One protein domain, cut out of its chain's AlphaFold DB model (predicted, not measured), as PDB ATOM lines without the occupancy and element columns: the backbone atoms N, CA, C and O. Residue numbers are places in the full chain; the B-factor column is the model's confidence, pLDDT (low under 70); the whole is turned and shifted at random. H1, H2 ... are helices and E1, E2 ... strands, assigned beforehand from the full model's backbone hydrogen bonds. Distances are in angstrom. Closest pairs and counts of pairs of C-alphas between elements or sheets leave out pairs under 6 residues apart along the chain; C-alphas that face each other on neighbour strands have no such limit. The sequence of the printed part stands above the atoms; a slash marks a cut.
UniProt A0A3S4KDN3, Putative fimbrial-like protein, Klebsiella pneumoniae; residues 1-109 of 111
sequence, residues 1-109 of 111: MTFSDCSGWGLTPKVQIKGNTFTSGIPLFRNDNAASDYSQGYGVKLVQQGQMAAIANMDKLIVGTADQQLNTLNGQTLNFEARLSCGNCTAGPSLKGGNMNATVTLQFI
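This is residues 1 to 109 of the 111 residues of the protein "Putative fimbrial-like protein" of Klebsiella pneumoniae (UniProt A0A3S4KDN3). A rod with little regular structure holds three small antiparallel sheets, E5-E1-E7 toward one end, E4-E6 and hairpin E2-E3 toward the other, with H1 near the first end. The printed part has 109 residues, of which only 38 are in named elements, and the class of these is mostly strand, with seven strands and one helix in the order E1 E2 E3 E4 E5 H1 E6 E7 along the chain. The whole is loose, radius of gyration of the C-alphas 16.8 A, spans 53 by 24 by 19 A.

E1, residues 13 to 18, spans 16.3 A from C-alpha 13 (84.915, 107.591, 78.130). E5 is 60 to 62; E7, 105 to 109, ends at C-alpha 109 (90.165, 109.463, 76.180). E2 is 21 to 24, E3 26 to 29, E4 43 to 48, E6 80 to 85, H1 70 to 73.

Within hydrogen-bond range are N 15 and O 61 of E1 and E5, 2.8 A, N 16 and O 107 of E1 and E7, 2.8 A, N 22 and O 28 of E2 and E3, 3.0 A, and N 45 and O 83 of E4 and E6, 2.8 A. E1 runs on into E2 at 76 degrees. The closest C-alphas of E3 and E4, Phe 29 and Val 44, are 4.9 A apart. H1, too short for an O i to N i+4 pair, is not on the three-stranded sheet.

The farthest C-alphas, Trp 9 and Pro 93, are 53.2 A apart. The printed part has no cut; E3 to E4, E4 to E5 and E6 to E7 are long links. No printed residue is under pLDDT 70.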
ATOM      1  N   MET A   1      84.400 103.381  64.026       90.31
ATOM      2  CA  MET A   1      85.356 102.981  65.080       90.31
ATOM      3  C   MET A   1      84.664 101.962  65.958       90.31
ATOM      4  O   MET A   1      83.544 102.235  66.365       90.31
ATOM      5  N   THR A   2      85.291 100.821  66.229       95.38
ATOM      6  CA  THR A   2      84.723  99.759  67.076       95.38
ATOM      7  C   THR A   2      85.514  99.683  68.373       95.38
ATOM      8  O   THR A   2      86.739  99.796  68.339       95.38
ATOM      9  N   PHE A   3      84.823  99.524  69.499       95.19
ATOM     10  CA  PHE A   3      85.456  99.385  70.809       95.19
ATOM     11  C   PHE A   3      85.667  97.903  71.146       95.19
ATOM     12  O   PHE A   3      84.766  97.081  70.963       95.19
ATOM     13  N   SER A   4      86.854  97.567  71.645       95.62
ATOM     14  CA  SER A   4      87.226  96.227  72.107       95.62
ATOM     15  C   SER A   4      88.087  96.327  73.361       95.62
ATOM     16  O   SER A   4      88.720  97.357  73.592       95.62
ATOM     17  N   ASP A   5      88.083  95.267  74.169       94.44
ATOM     18  CA  ASP A   5      88.896  95.127  75.385       94.44
ATOM     19  C   ASP A   5      88.810  96.319  76.359       94.44
ATOM     20  O   ASP A   5      89.725  96.595  77.137       94.44
ATOM     21  N   CYS A   6      87.681  97.032  76.348       92.50
ATOM     22  CA  CYS A   6      87.415  98.135  77.257       92.50
ATOM     23  C   CYS A   6      87.236  97.586  78.677       92.50
ATOM     24  O   CYS A   6      86.473  96.644  78.905       92.50
ATOM     25  N   SER A   7      87.938  98.178  79.639       92.62
ATOM     26  CA  SER A   7      87.878  97.806  81.053       92.62
ATOM     27  C   SER A   7      88.074  99.042  81.932       92.62
ATOM     28  O   SER A   7      88.686 100.021  81.510       92.62
ATOM     29  N   GLY A   8      87.500  99.020  83.136       90.81
ATOM     30  CA  GLY A   8      87.489 100.161  84.055       90.81
ATOM     31  C   GLY A   8      86.094 100.477  84.598       90.81
ATOM     32  O   GLY A   8      85.088  99.966  84.101       90.81
ATOM     33  N   TRP A   9      86.057 101.310  85.636       93.06
ATOM     34  CA  TRP A   9      84.853 101.803  86.310       93.06
ATOM     35  C   TRP A   9      85.107 103.229  86.810       93.06
ATOM     36  O   TRP A   9      86.247 103.554  87.143       93.06
ATOM     37  N   GLY A  10      84.068 104.065  86.896       92.75
ATOM     38  CA  GLY A  10      84.187 105.423  87.436       92.75
ATOM     39  C   GLY A  10      84.807 106.443  86.478       92.75
ATOM     40  O   GLY A  10      85.132 107.540  86.913       92.75
ATOM     41  N   LEU A  11      84.969 106.090  85.198       92.94
ATOM     42  CA  LEU A  11      85.530 106.956  84.156       92.94
ATOM     43  C   LEU A  11      84.448 107.337  83.148       92.94
ATOM     44  O   LEU A  11      83.595 106.519  82.813       92.94
ATOM     45  N   THR A  12      84.519 108.546  82.599       95.62
ATOM     46  CA  THR A  12      83.662 108.992  81.494       95.62
ATOM     47  C   THR A  12      84.420 108.866  80.169       95.62
ATOM     48  O   THR A  12      85.194 109.766  79.821       95.62
ATOM     49  N   PRO A  13      84.233 107.775  79.402       95.62
ATOM     50  CA  PRO A  13      84.915 107.591  78.130       95.62
ATOM     51  C   PRO A  13      84.379 108.556  77.068       95.62
ATOM     52  O   PRO A  13      83.168 108.746  76.900       95.62
ATOM     53  N   LYS A  14      85.301 109.162  76.320       96.62
ATOM     54  CA  LYS A  14      85.017 110.115  75.246       96.62
ATOM     55  C   LYS A  14      85.886 109.808  74.028       96.62
ATOM     56  O   LYS A  14      86.999 109.304  74.149       96.62
ATOM     57  N   VAL A  15      85.411 110.177  72.847       97.25
ATOM     58  CA  VAL A  15      86.224 110.226  71.627       97.25
ATOM     59  C   VAL A  15      86.454 111.689  71.279       97.25
ATOM     60  O   VAL A  15      85.516 112.405  70.933       97.25
ATOM     61  N   GLN A  16      87.700 112.142  71.399       97.94
ATOM     62  CA  GLN A  16      88.115 113.472  70.980       97.94
ATOM     63  C   GLN A  16      88.511 113.469  69.504       97.94
ATOM     64  O   GLN A  16      89.308 112.639  69.070       97.94
ATOM     65  N   ILE A  17      87.986 114.421  68.744       98.06
ATOM     66  CA  ILE A  17      88.248 114.557  67.312       98.06
ATOM     67  C   ILE A  17      89.264 115.676  67.093       98.06
ATOM     68  O   ILE A  17      89.111 116.765  67.633       98.06
ATOM     69  N   LYS A  18      90.319 115.418  66.316       98.12
ATOM     70  CA  LYS A  18      91.386 116.389  66.035       98.12
ATOM     71  C   LYS A  18      91.710 116.448  64.554       98.12
ATOM     72  O   LYS A  18      91.781 115.417  63.893       98.12
ATOM     73  N   GLY A  19      91.975 117.642  64.051       97.75
ATOM     74  CA  GLY A  19      92.452 117.846  62.689       97.75
ATOM     75  C   GLY A  19      92.489 119.322  62.329       97.75
ATOM     76  O   GLY A  19      91.908 120.152  63.029       97.75
ATOM     77  N   ASN A  20      93.159 119.643  61.226       97.88
ATOM     78  CA  ASN A  20      93.155 121.004  60.704       97.88
ATOM     79  C   ASN A  20      91.768 121.311  60.135       97.88
ATOM     80  O   ASN A  20      91.153 120.480  59.456       97.88
ATOM     81  N   THR A  21      91.261 122.499  60.446       97.12
ATOM     82  CA  THR A  21      89.923 122.931  60.046       97.12
ATOM     83  C   THR A  21      89.925 124.377  59.605       97.12
ATOM     84  O   THR A  21      90.673 125.194  60.134       97.12
ATOM     85  N   PHE A  22      88.981 124.711  58.737       95.75
ATOM     86  CA  PHE A  22      88.529 126.081  58.535       95.75
ATOM     87  C   PHE A  22      87.010 126.141  58.720       95.75
ATOM     88  O   PHE A  22      86.330 125.112  58.730       95.75
ATOM     89  N   THR A  23      86.473 127.351  58.852       95.38
ATOM     90  CA  THR A  23      85.034 127.567  59.031       95.38
ATOM     91  C   THR A  23      84.461 128.328  57.844       95.38
ATOM     92  O   THR A  23      84.953 129.394  57.483       95.38
ATOM     93  N   SER A  24      83.384 127.798  57.264       93.69
ATOM     94  CA  SER A  24      82.563 128.455  56.237       93.69
ATOM     95  C   SER A  24      81.096 128.213  56.583       93.69
ATOM     96  O   SER A  24      80.471 127.283  56.083       93.69
ATOM     97  N   GLY A  25      80.573 128.949  57.568       94.50
ATOM     98  CA  GLY A  25      79.261 128.692  58.186       94.50
ATOM     99  C   GLY A  25      79.188 127.429  59.056       94.50
ATOM    100  O   GLY A  25      78.490 127.419  60.063       94.50
ATOM    101  N   ILE A  26      79.958 126.394  58.716       96.69
ATOM    102  CA  ILE A  26      80.178 125.171  59.496       96.69
ATOM    103  C   ILE A  26      81.679 124.843  59.560       96.69
ATOM    104  O   ILE A  26      82.422 125.269  58.665       96.69
ATOM    105  N   PRO A  27      82.141 124.093  60.581       97.69
ATOM    106  CA  PRO A  27      83.497 123.561  60.612       97.69
ATOM    107  C   PRO A  27      83.697 122.522  59.502       97.69
ATOM    108  O   PRO A  27      82.844 121.661  59.268       97.69
ATOM    109  N   LEU A  28      84.835 122.614  58.817       98.19
ATOM    110  CA  LEU A  28      85.242 121.713  57.744       98.19
ATOM    111  C   LEU A  28      86.696 121.292  57.951       98.19
ATOM    112  O   LEU A  28      87.575 122.143  58.072       98.19
ATOM    113  N   PHE A  29      86.955 119.986  57.950       98.50
ATOM    114  CA  PHE A  29      88.308 119.439  58.052       98.50
ATOM    115  C   PHE A  29      89.033 119.523  56.711       98.50
ATOM    116  O   PHE A  29      88.474 119.179  55.665       98.50
ATOM    117  N   ARG A  30      90.284 119.980  56.738       97.69
ATOM    118  CA  ARG A  30      91.136 120.132  55.558       97.69
ATOM    119  C   ARG A  30      92.596 120.212  55.988       97.69
ATOM    120  O   ARG A  30      92.908 120.956  56.909       97.69
ATOM    121  N   ASN A  31      93.485 119.508  55.293       97.06
ATOM    122  CA  ASN A  31      94.922 119.692  55.494       97.06
ATOM    123  C   ASN A  31      95.408 120.979  54.819       97.06
ATOM    124  O   ASN A  31      94.868 121.381  53.783       97.06
ATOM    125  N   ASP A  32      96.474 121.569  55.346       93.38
ATOM    126  CA  ASP A  32      97.163 122.675  54.686       93.38
ATOM    127  C   ASP A  32      98.075 122.136  53.582       93.38
ATOM    128  O   ASP A  32      98.892 121.243  53.807       93.38
ATOM    129  N   ASN A  33      97.928 122.662  52.367       93.38
ATOM    130  CA  ASN A  33      98.780 122.321  51.234       93.38
ATOM    131  C   ASN A  33      98.849 123.518  50.278       93.38
ATOM    132  O   ASN A  33      97.825 124.100  49.920       93.38
ATOM    133  N   ALA A  34     100.069 123.897  49.898       90.56
ATOM    134  CA  ALA A  34     100.355 125.057  49.058       90.56
ATOM    135  C   ALA A  34     100.391 124.739  47.549       90.56
ATOM    136  O   ALA A  34     100.673 125.630  46.747       90.56
ATOM    137  N   ALA A  35     100.140 123.488  47.144       93.44
ATOM    138  CA  ALA A  35     100.108 123.099  45.737       93.44
ATOM    139  C   ALA A  35      99.033 123.877  44.956       93.44
ATOM    140  O   ALA A  35      97.930 124.128  45.443       93.44
ATOM    141  N   SER A  36      99.346 124.271  43.722       91.38
ATOM    142  CA  SER A  36      98.480 125.138  42.909       91.38
ATOM    143  C   SER A  36      97.202 124.447  42.418       91.38
ATOM    144  O   SER A  36      96.217 125.121  42.099       91.38
ATOM    145  N   ASP A  37      97.202 123.116  42.367       94.12
ATOM    146  CA  ASP A  37      96.065 122.252  42.051       94.12
ATOM    147  C   ASP A  37      95.268 121.827  43.296       94.12
ATOM    148  O   ASP A  37      94.256 121.138  43.160       94.12
ATOM    149  N   TYR A  38      95.673 122.277  44.489       96.12
ATOM    150  CA  TYR A  38      94.922 122.071  45.718       96.12
ATOM    151  C   TYR A  38      93.639 122.898  45.694       96.12
ATOM    152  O   TYR A  38      93.637 124.092  45.379       96.12
ATOM    153  N   SER A  39      92.515 122.245  45.994       95.44
ATOM    154  CA  SER A  39      91.200 122.881  45.925       95.44
ATOM    155  C   SER A  39      91.108 124.074  46.893       95.44
ATOM    156  O   SER A  39      91.815 124.138  47.895       95.44
ATOM    157  N   GLN A  40      90.205 125.018  46.653       94.19
ATOM    158  CA  GLN A  40      90.005 126.162  47.553       94.19
ATOM    159  C   GLN A  40      88.552 126.244  48.001       94.19
ATOM    160  O   GLN A  40      87.646 125.973  47.215       94.19
ATOM    161  N   GLY A  41      88.355 126.553  49.286       94.12
ATOM    162  CA  GLY A  41      87.040 126.738  49.906       94.12
ATOM    163  C   GLY A  41      86.200 125.466  50.090       94.12
ATOM    164  O   GLY A  41      85.044 125.556  50.492       94.12
ATOM    165  N   TYR A  42      86.779 124.286  49.857       96.19
ATOM    166  CA  TYR A  42      86.160 122.989  50.151       96.19
ATOM    167  C   TYR A  42      86.830 122.320  51.351       96.19
ATOM    168  O   TYR A  42      88.017 122.507  51.597       96.19
ATOM    169  N   GLY A  43      86.098 121.481  52.066       97.44
ATOM    170  CA  GLY A  43      86.642 120.602  53.094       97.44
ATOM    171  C   GLY A  43      85.696 119.446  53.373       97.44
ATOM    172  O   GLY A  43      84.706 119.241  52.667       97.44
ATOM    173  N   VAL A  44      86.009 118.674  54.403       98.25
ATOM    174  CA  VAL A  44      85.197 117.544  54.845       98.25
ATOM    175  C   VAL A  44      84.313 117.990  56.005       98.25
ATOM    176  O   VAL A  44      84.806 118.292  57.090       98.25
ATOM    177  N   LYS A  45      82.994 117.993  55.794       97.94
ATOM    178  CA  LYS A  45      82.024 118.018  56.890       97.94
ATOM    179  C   LYS A  45      82.014 116.628  57.516       97.94
ATOM    180  O   LYS A  45      81.624 115.665  56.853       97.94
ATOM    181  N   LEU A  46      82.413 116.538  58.777       98.25
ATOM    182  CA  LEU A  46      82.307 115.318  59.565       98.25
ATOM    183  C   LEU A  46      81.068 115.404  60.458       98.25
ATOM    184  O   LEU A  46      80.854 116.418  61.118       98.25
ATOM    185  N   VAL A  47      80.254 114.355  60.477       97.69
ATOM    186  CA  VAL A  47      79.127 114.215  61.411       97.69
ATOM    187  C   VAL A  47      79.160 112.833  62.045       97.69
ATOM    188  O   VAL A  47      79.619 111.873  61.425       97.69
ATOM    189  N   GLN A  48      78.653 112.713  63.269       96.81
ATOM    190  CA  GLN A  48      78.298 111.402  63.803       96.81
ATOM    191  C   GLN A  48      77.086 110.879  63.026       96.81
ATOM    192  O   GLN A  48      76.159 111.639  62.740       96.81
ATOM    193  N   GLN A  49      77.090 109.596  62.664       95.00
ATOM    194  CA  GLN A  49      75.990 108.996  61.909       95.00
ATOM    195  C   GLN A  49      74.651 109.218  62.631       95.00
ATOM    196  O   GLN A  49      74.543 109.030  63.843       95.00
ATOM    197  N   GLY A  50      73.634 109.641  61.877       92.69
ATOM    198  CA  GLY A  50      72.313 109.979  62.417       92.69
ATOM    199  C   GLY A  50      72.213 111.361  63.078       92.69
ATOM    200  O   GLY A  50      71.122 111.751  63.480       92.69
ATOM    201  N   GLN A  51      73.309 112.123  63.162       93.69
ATOM    202  CA  GLN A  51      73.321 113.499  63.664       93.69
ATOM    203  C   GLN A  51      73.478 114.505  62.518       93.69
ATOM    204  O   GLN A  51      74.128 114.242  61.505       93.69
ATOM    205  N   MET A  52      72.893 115.694  62.679       90.38
ATOM    206  CA  MET A  52      72.996 116.767  61.676       90.38
ATOM    207  C   MET A  52      74.153 117.738  61.933       90.38
ATOM    208  O   MET A  52      74.680 118.339  60.981       90.38
ATOM    209  N   ALA A  53      74.522 117.898  63.207       95.19
ATOM    210  CA  ALA A  53      75.537 118.836  63.659       95.19
ATOM    211  C   ALA A  53      76.922 118.437  63.137       95.19
ATOM    212  O   ALA A  53      77.319 117.274  63.213       95.19
ATOM    213  N   ALA A  54      77.637 119.414  62.577       97.12
ATOM    214  CA  ALA A  54      79.018 119.229  62.160       97.12
ATOM    215  C   ALA A  54      79.917 119.136  63.393       97.12
ATOM    216  O   ALA A  54      79.816 119.969  64.290       97.12
ATOM    217  N   ILE A  55      80.796 118.142  63.396       98.00
ATOM    218  CA  ILE A  55      81.841 117.978  64.400       98.00
ATOM    219  C   ILE A  55      82.949 118.992  64.108       98.00
ATOM    220  O   ILE A  55      83.406 119.109  62.967       98.00
ATOM    221  N   ALA A  56      83.385 119.709  65.134       98.00
ATOM    222  CA  ALA A  56      84.504 120.635  65.092       98.00
ATOM    223  C   ALA A  56      85.808 119.987  65.584       98.00
ATOM    224  O   ALA A  56      85.831 118.919  66.201       98.00
ATOM    225  N   ASN A  57      86.932 120.653  65.313       98.06
ATOM    226  CA  ASN A  57      88.208 120.290  65.918       98.06
ATOM    227  C   ASN A  57      88.122 120.406  67.450       98.06
ATOM    228  O   ASN A  57      87.589 121.380  67.969       98.06
ATOM    229  N   MET A  58      88.718 119.442  68.148       97.94
ATOM    230  CA  MET A  58      88.742 119.279  69.605       97.94
ATOM    231  C   MET A  58      87.420 118.871  70.266       97.94
ATOM    232  O   MET A  58      87.428 118.661  71.486       97.94
ATOM    233  N   ASP A  59      86.343 118.667  69.500       97.75
ATOM    234  CA  ASP A  59      85.084 118.136  70.026       97.75
ATOM    235  C   ASP A  59      85.306 116.804  70.745       97.75
ATOM    236  O   ASP A  59      86.066 115.944  70.290       97.75
ATOM    237  N   LYS A  60      84.618 116.635  71.876       97.25
ATOM    238  CA  LYS A  60      84.633 115.416  72.688       97.25
ATOM    239  C   LYS A  60      83.248 114.779  72.651       97.25
ATOM    240  O   LYS A  60      82.309 115.305  73.241       97.25
ATOM    241  N   LEU A  61      83.135 113.631  71.996       96.06
ATOM    242  CA  LEU A  61      81.905 112.847  71.964       96.06
ATOM    243  C   LEU A  61      81.885 111.906  73.163       96.06
ATOM    244  O   LEU A  61      82.765 111.057  73.282       96.06
ATOM    245  N   ILE A  62      80.911 112.061  74.057       94.94
ATOM    246  CA  ILE A  62      80.715 111.137  75.178       94.94
ATOM    247  C   ILE A  62      80.195 109.817  74.612       94.94
ATOM    248  O   ILE A  62      79.202 109.810  73.888       94.94
ATOM    249  N   VAL A  63      80.872 108.714  74.930       94.69
ATOM    250  CA  VAL A  63      80.484 107.374  74.456       94.69
ATOM    251  C   VAL A  63      80.034 106.450  75.582       94.69
ATOM    252  O   VAL A  63      79.514 105.380  75.306       94.69
ATOM    253  N   GLY A  64      80.178 106.875  76.838       92.19
ATOM    254  CA  GLY A  64      79.699 106.165  78.020       92.19
ATOM    255  C   GLY A  64      79.717 107.067  79.252       92.19
ATOM    256  O   GLY A  64      80.135 108.225  79.182       92.19
ATOM    257  N   THR A  65      79.261 106.538  80.382       92.88
ATOM    258  CA  THR A  65      79.077 107.274  81.638       92.88
ATOM    259  C   THR A  65      79.864 106.630  82.781       92.88
ATOM    260  O   THR A  65      80.163 105.438  82.748       92.88
ATOM    261  N   ALA A  66      80.206 107.419  83.805       93.25
ATOM    262  CA  ALA A  66      81.040 106.970  84.926       93.25
ATOM    263  C   ALA A  66      80.374 105.929  85.847       93.25
ATOM    264  O   ALA A  66      81.062 105.240  86.597       93.25
ATOM    265  N   ASP A  67      79.049 105.807  85.798       93.50
ATOM    266  CA  ASP A  67      78.248 104.845  86.561       93.50
ATOM    267  C   ASP A  67      78.139 103.467  85.883       93.50
ATOM    268  O   ASP A  67      77.442 102.587  86.387       93.50
ATOM    269  N   GLN A  68      78.822 103.265  84.753       91.06
ATOM    270  CA  GLN A  68      78.841 102.004  84.021       91.06
ATOM    271  C   GLN A  68      80.257 101.444  83.896       91.06
ATOM    272  O   GLN A  68      81.254 102.165  83.818       91.06
ATOM    273  N   GLN A  69      80.346 100.116  83.838       92.56
ATOM    274  CA  GLN A  69      81.603  99.433  83.571       92.56
ATOM    275  C   GLN A  69      81.985  99.637  82.103       92.56
ATOM    276  O   GLN A  69      81.160  99.429  81.221       92.56
ATOM    277  N   LEU A  70      83.239  99.998  81.816       92.25
ATOM    278  CA  LEU A  70      83.657 100.349  80.449       92.25
ATOM    279  C   LEU A  70      83.533  99.188  79.452       92.25
ATOM    280  O   LEU A  70      83.451  99.417  78.248       92.25
ATOM    281  N   ASN A  71      83.499  97.945  79.935       93.94
ATOM    282  CA  ASN A  71      83.315  96.768  79.089       93.94
ATOM    283  C   ASN A  71      81.944  96.728  78.392       93.94
ATOM    284  O   ASN A  71      81.807  96.001  77.410       93.94
ATOM    285  N   THR A  72      80.960  97.524  78.830       93.75
ATOM    286  CA  THR A  72      79.664  97.665  78.146       93.75
ATOM    287  C   THR A  72      79.803  98.301  76.762       93.75
ATOM    288  O   THR A  72      78.925  98.117  75.920       93.75
ATOM    289  N   LEU A  73      80.911  99.003  76.495       94.12
ATOM    290  CA  LEU A  73      81.228  99.551  75.177       94.12
ATOM    291  C   LEU A  73      81.714  98.490  74.188       94.12
ATOM    292  O   LEU A  73      81.664  98.730  72.983       94.12
ATOM    293  N   ASN A  74      82.184  97.329  74.653       95.50
ATOM    294  CA  ASN A  74      82.762  96.318  73.769       95.50
ATOM    295  C   ASN A  74      81.747  95.849  72.721       95.50
ATOM    296  O   ASN A  74      80.607  95.515  73.036       95.50
ATOM    297  N   GLY A  75      82.170  95.833  71.456       94.31
ATOM    298  CA  GLY A  75      81.314  95.498  70.316       94.31
ATOM    299  C   GLY A  75      80.422  96.648  69.834       94.31
ATOM    300  O   GLY A  75      79.858  96.556  68.742       94.31
ATOM    301  N   GLN A  76      80.329  97.758  70.572       95.00
ATOM    302  CA  GLN A  76      79.674  98.962  70.072       95.00
ATOM    303  C   GLN A  76      80.534  99.637  69.001       95.00
ATOM    304  O   GLN A  76      81.768  99.558  68.997       95.00
ATOM    305  N   THR A  77      79.865 100.328  68.081       95.50
ATOM    306  CA  THR A  77      80.522 101.048  66.991       95.50
ATOM    307  C   THR A  77      80.078 102.503  66.981       95.50
ATOM    308  O   THR A  77      78.887 102.800  66.909       95.50
ATOM    309  N   LEU A  78      81.048 103.415  67.003       95.56
ATOM    310  CA  LEU A  78      80.834 104.830  66.728       95.56
ATOM    311  C   LEU A  78      81.076 105.089  65.237       95.56
ATOM    312  O   LEU A  78      82.213 105.003  64.750       95.56
ATOM    313  N   ASN A  79      79.995 105.376  64.518       96.62
ATOM    314  CA  ASN A  79      80.008 105.626  63.082       96.62
ATOM    315  C   ASN A  79      80.018 107.122  62.776       96.62
ATOM    316  O   ASN A  79      79.333 107.916  63.422       96.62
ATOM    317  N   PHE A  80      80.761 107.482  61.736       96.81
ATOM    318  CA  PHE A  80      80.876 108.846  61.242       96.81
ATOM    319  C   PHE A  80      80.553 108.880  59.760       96.81
ATOM    320  O   PHE A  80      80.846 107.934  59.029       96.81
ATOM    321  N   GLU A  81      80.015 110.004  59.312       97.19
ATOM    322  CA  GLU A  81      79.859 110.300  57.899       97.19
ATOM    323  C   GLU A  81      80.747 111.488  57.538       97.19
ATOM    324  O   GLU A  81      80.668 112.559  58.145       97.19
ATOM    325  N   ALA A  82      81.594 111.288  56.533       97.06
ATOM    326  CA  ALA A  82      82.447 112.314  55.959       97.06
ATOM    327  C   ALA A  82      81.867 112.736  54.608       97.06
ATOM    328  O   ALA A  82      81.661 111.903  53.725       97.06
ATOM    329  N   ARG A  83      81.584 114.028  54.442       95.81
ATOM    330  CA  ARG A  83      80.987 114.573  53.217       95.81
ATOM    331  C   ARG A  83      81.813 115.751  52.714       95.81
ATOM    332  O   ARG A  83      82.141 116.644  53.493       95.81
ATOM    333  N   LEU A  84      82.116 115.784  51.417       96.38
ATOM    334  CA  LEU A  84      82.684 116.976  50.782       96.38
ATOM    335  C   LEU A  84      81.691 118.140  50.915       96.38
ATOM    336  O   LEU A  84      80.500 117.969  50.666       96.38
ATOM    337  N   SER A  85      82.171 119.316  51.312       96.44
ATOM    338  CA  SER A  85      81.334 120.505  51.478       96.44
ATOM    339  C   SER A  85      82.137 121.792  51.282       96.44
ATOM    340  O   SER A  85      83.320 121.846  51.607       96.44
ATOM    341  N   CYS A  86      81.483 122.834  50.770       94.94
ATOM    342  CA  CYS A  86      81.974 124.219  50.757       94.94
ATOM    343  C   CYS A  86      81.350 125.082  51.871       94.94
ATOM    344  O   CYS A  86      81.540 126.303  51.915       94.94
ATOM    345  N   GLY A  87      80.590 124.459  52.777       94.38
ATOM    346  CA  GLY A  87      79.899 125.142  53.860       94.38
ATOM    347  C   GLY A  87      78.774 126.021  53.324       94.38
ATOM    348  O   GLY A  87      77.803 125.498  52.786       94.38
ATOM    349  N   ASN A  88      78.927 127.342  53.420       91.31
ATOM    350  CA  ASN A  88      77.975 128.301  52.843       91.31
ATOM    351  C   ASN A  88      77.978 128.327  51.308       91.31
ATOM    352  O   ASN A  88      77.024 128.818  50.711       91.31
ATOM    353  N   CYS A  89      79.041 127.822  50.671       90.69
ATOM    354  CA  CYS A  89      79.147 127.720  49.216       90.69
ATOM    355  C   CYS A  89      78.915 129.049  48.470       90.69
ATOM    356  O   CYS A  89      78.346 129.073  47.379       90.69
ATOM    357  N   THR A  90      79.378 130.162  49.048       89.25
ATOM    358  CA  THR A  90      79.321 131.479  48.409       89.25
ATOM    359  C   THR A  90      80.170 131.479  47.139       89.25
ATOM    360  O   THR A  90      81.387 131.309  47.206       89.25
ATOM    361  N   ALA A  91      79.533 131.673  45.985       87.06
ATOM    362  CA  ALA A  91      80.218 131.726  44.699       87.06
ATOM    363  C   ALA A  91      81.259 132.859  44.663       87.06
ATOM    364  O   ALA A  91      80.988 133.979  45.097       87.06
ATOM    365  N   GLY A  92      82.446 132.574  44.130       87.44
ATOM    366  CA  GLY A  92      83.532 133.545  44.039       87.44
ATOM    367  C   GLY A  92      84.897 132.897  43.795       87.44
ATOM    368  O   GLY A  92      84.993 131.671  43.722       87.44
ATOM    369  N   PRO A  93      85.969 133.704  43.698       85.25
ATOM    370  CA  PRO A  93      87.320 133.215  43.403       85.25
ATOM    371  C   PRO A  93      87.899 132.307  44.501       85.25
ATOM    372  O   PRO A  93      88.870 131.601  44.258       85.25
ATOM    373  N   SER A  94      87.300 132.304  45.696       86.25
ATOM    374  CA  SER A  94      87.666 131.440  46.821       86.25
ATOM    375  C   SER A  94      87.162 129.996  46.689       86.25
ATOM    376  O   SER A  94      87.583 129.148  47.476       86.25
ATOM    377  N   LEU A  95      86.286 129.700  45.719       93.06
ATOM    378  CA  LEU A  95      85.842 128.343  45.398       93.06
ATOM    379  C   LEU A  95      86.522 127.860  44.119       93.06
ATOM    380  O   LEU A  95      86.166 128.260  43.012       93.06
ATOM    381  N   LYS A  96      87.478 126.946  44.274       93.75
ATOM    382  CA  LYS A  96      88.235 126.369  43.159       93.75
ATOM    383  C   LYS A  96      88.297 124.854  43.289       93.75
ATOM    384  O   LYS A  96      88.634 124.333  44.353       93.75
ATOM    385  N   GLY A  97      87.985 124.149  42.202       92.56
ATOM    386  CA  GLY A  97      88.175 122.702  42.111       92.56
ATOM    387  C   GLY A  97      89.656 122.317  42.143       92.56
ATOM    388  O   GLY A  97      90.524 123.115  41.790       92.56
ATOM    389  N   GLY A  98      89.942 121.097  42.584       94.50
ATOM    390  CA  GLY A  98      91.307 120.612  42.746       94.50
ATOM    391  C   GLY A  98      91.364 119.336  43.574       94.50
ATOM    392  O   GLY A  98      90.329 118.850  44.038       94.50
ATOM    393  N   ASN A  99      92.569 118.812  43.790       95.12
ATOM    394  CA  ASN A  99      92.761 117.733  44.751       95.12
ATOM    395  C   ASN A  99      92.558 118.263  46.185       95.12
ATOM    396  O   ASN A  99      92.710 119.451  46.482       95.12
ATOM    397  N   MET A 100      92.121 117.387  47.086       95.94
ATOM    398  CA  MET A 100      91.882 117.730  48.483       95.94
ATOM    399  C   MET A 100      92.086 116.497  49.343       95.94
ATOM    400  O   MET A 100      91.640 115.407  48.983       95.94
ATOM    401  N   ASN A 101      92.743 116.676  50.483       96.69
ATOM    402  CA  ASN A 101      92.787 115.667  51.521       96.69
ATOM    403  C   ASN A 101      92.552 116.313  52.891       96.69
ATOM    404  O   ASN A 101      92.752 117.510  53.107       96.69
ATOM    405  N   ALA A 102      92.069 115.500  53.819       97.56
ATOM    406  CA  ALA A 102      91.853 115.891  55.196       97.56
ATOM    407  C   ALA A 102      92.251 114.714  56.079       97.56
ATOM    408  O   ALA A 102      91.825 113.584  55.839       97.56
ATOM    409  N   THR A 103      93.062 114.988  57.091       97.81
ATOM    410  CA  THR A 103      93.447 114.013  58.103       97.81
ATOM    411  C   THR A 103      92.688 114.326  59.382       97.81
ATOM    412  O   THR A 103      92.788 115.427  59.922       97.81
ATOM    413  N   VAL A 104      91.934 113.344  59.874       97.81
ATOM    414  CA  VAL A 104      91.200 113.437  61.137       97.81
ATOM    415  C   VAL A 104      91.698 112.342  62.070       97.81
ATOM    416  O   VAL A 104      91.710 111.167  61.714       97.81
ATOM    417  N   THR A 105      92.104 112.735  63.271       97.81
ATOM    418  CA  THR A 105      92.498 111.831  64.349       97.81
ATOM    419  C   THR A 105      91.335 111.670  65.317       97.81
ATOM    420  O   THR A 105      90.814 112.657  65.835       97.81
ATOM    421  N   LEU A 106      90.950 110.423  65.581       97.12
ATOM    422  CA  LEU A 106      90.012 110.073  66.640       97.12
ATOM    423  C   LEU A 106      90.814 109.543  67.823       97.12
ATOM    424  O   LEU A 106      91.487 108.521  67.708       97.12
ATOM    425  N   GLN A 107      90.760 110.243  68.949       96.75
ATOM    426  CA  GLN A 107      91.471 109.875  70.161       96.75
ATOM    427  C   GLN A 107      90.475 109.427  71.227       96.75
ATOM    428  O   GLN A 107      89.677 110.226  71.710       96.75
ATOM    429  N   PHE A 108      90.540 108.159  71.621       94.88
ATOM    430  CA  PHE A 108      89.815 107.679  72.791       94.88
ATOM    431  C   PHE A 108      90.487 108.210  74.061       94.88
ATOM    432  O   PHE A 108      91.691 108.029  74.245       94.88
ATOM    433  N   ILE A 109      89.721 108.896  74.904       95.12
ATOM    434  CA  ILE A 109      90.165 109.463  76.180       95.12
ATOM    435  C   ILE A 109      89.175 109.070  77.277       95.12
ATOM    436  O   ILE A 109      88.007 108.798  77.006       95.12
TER     437      ILE A 109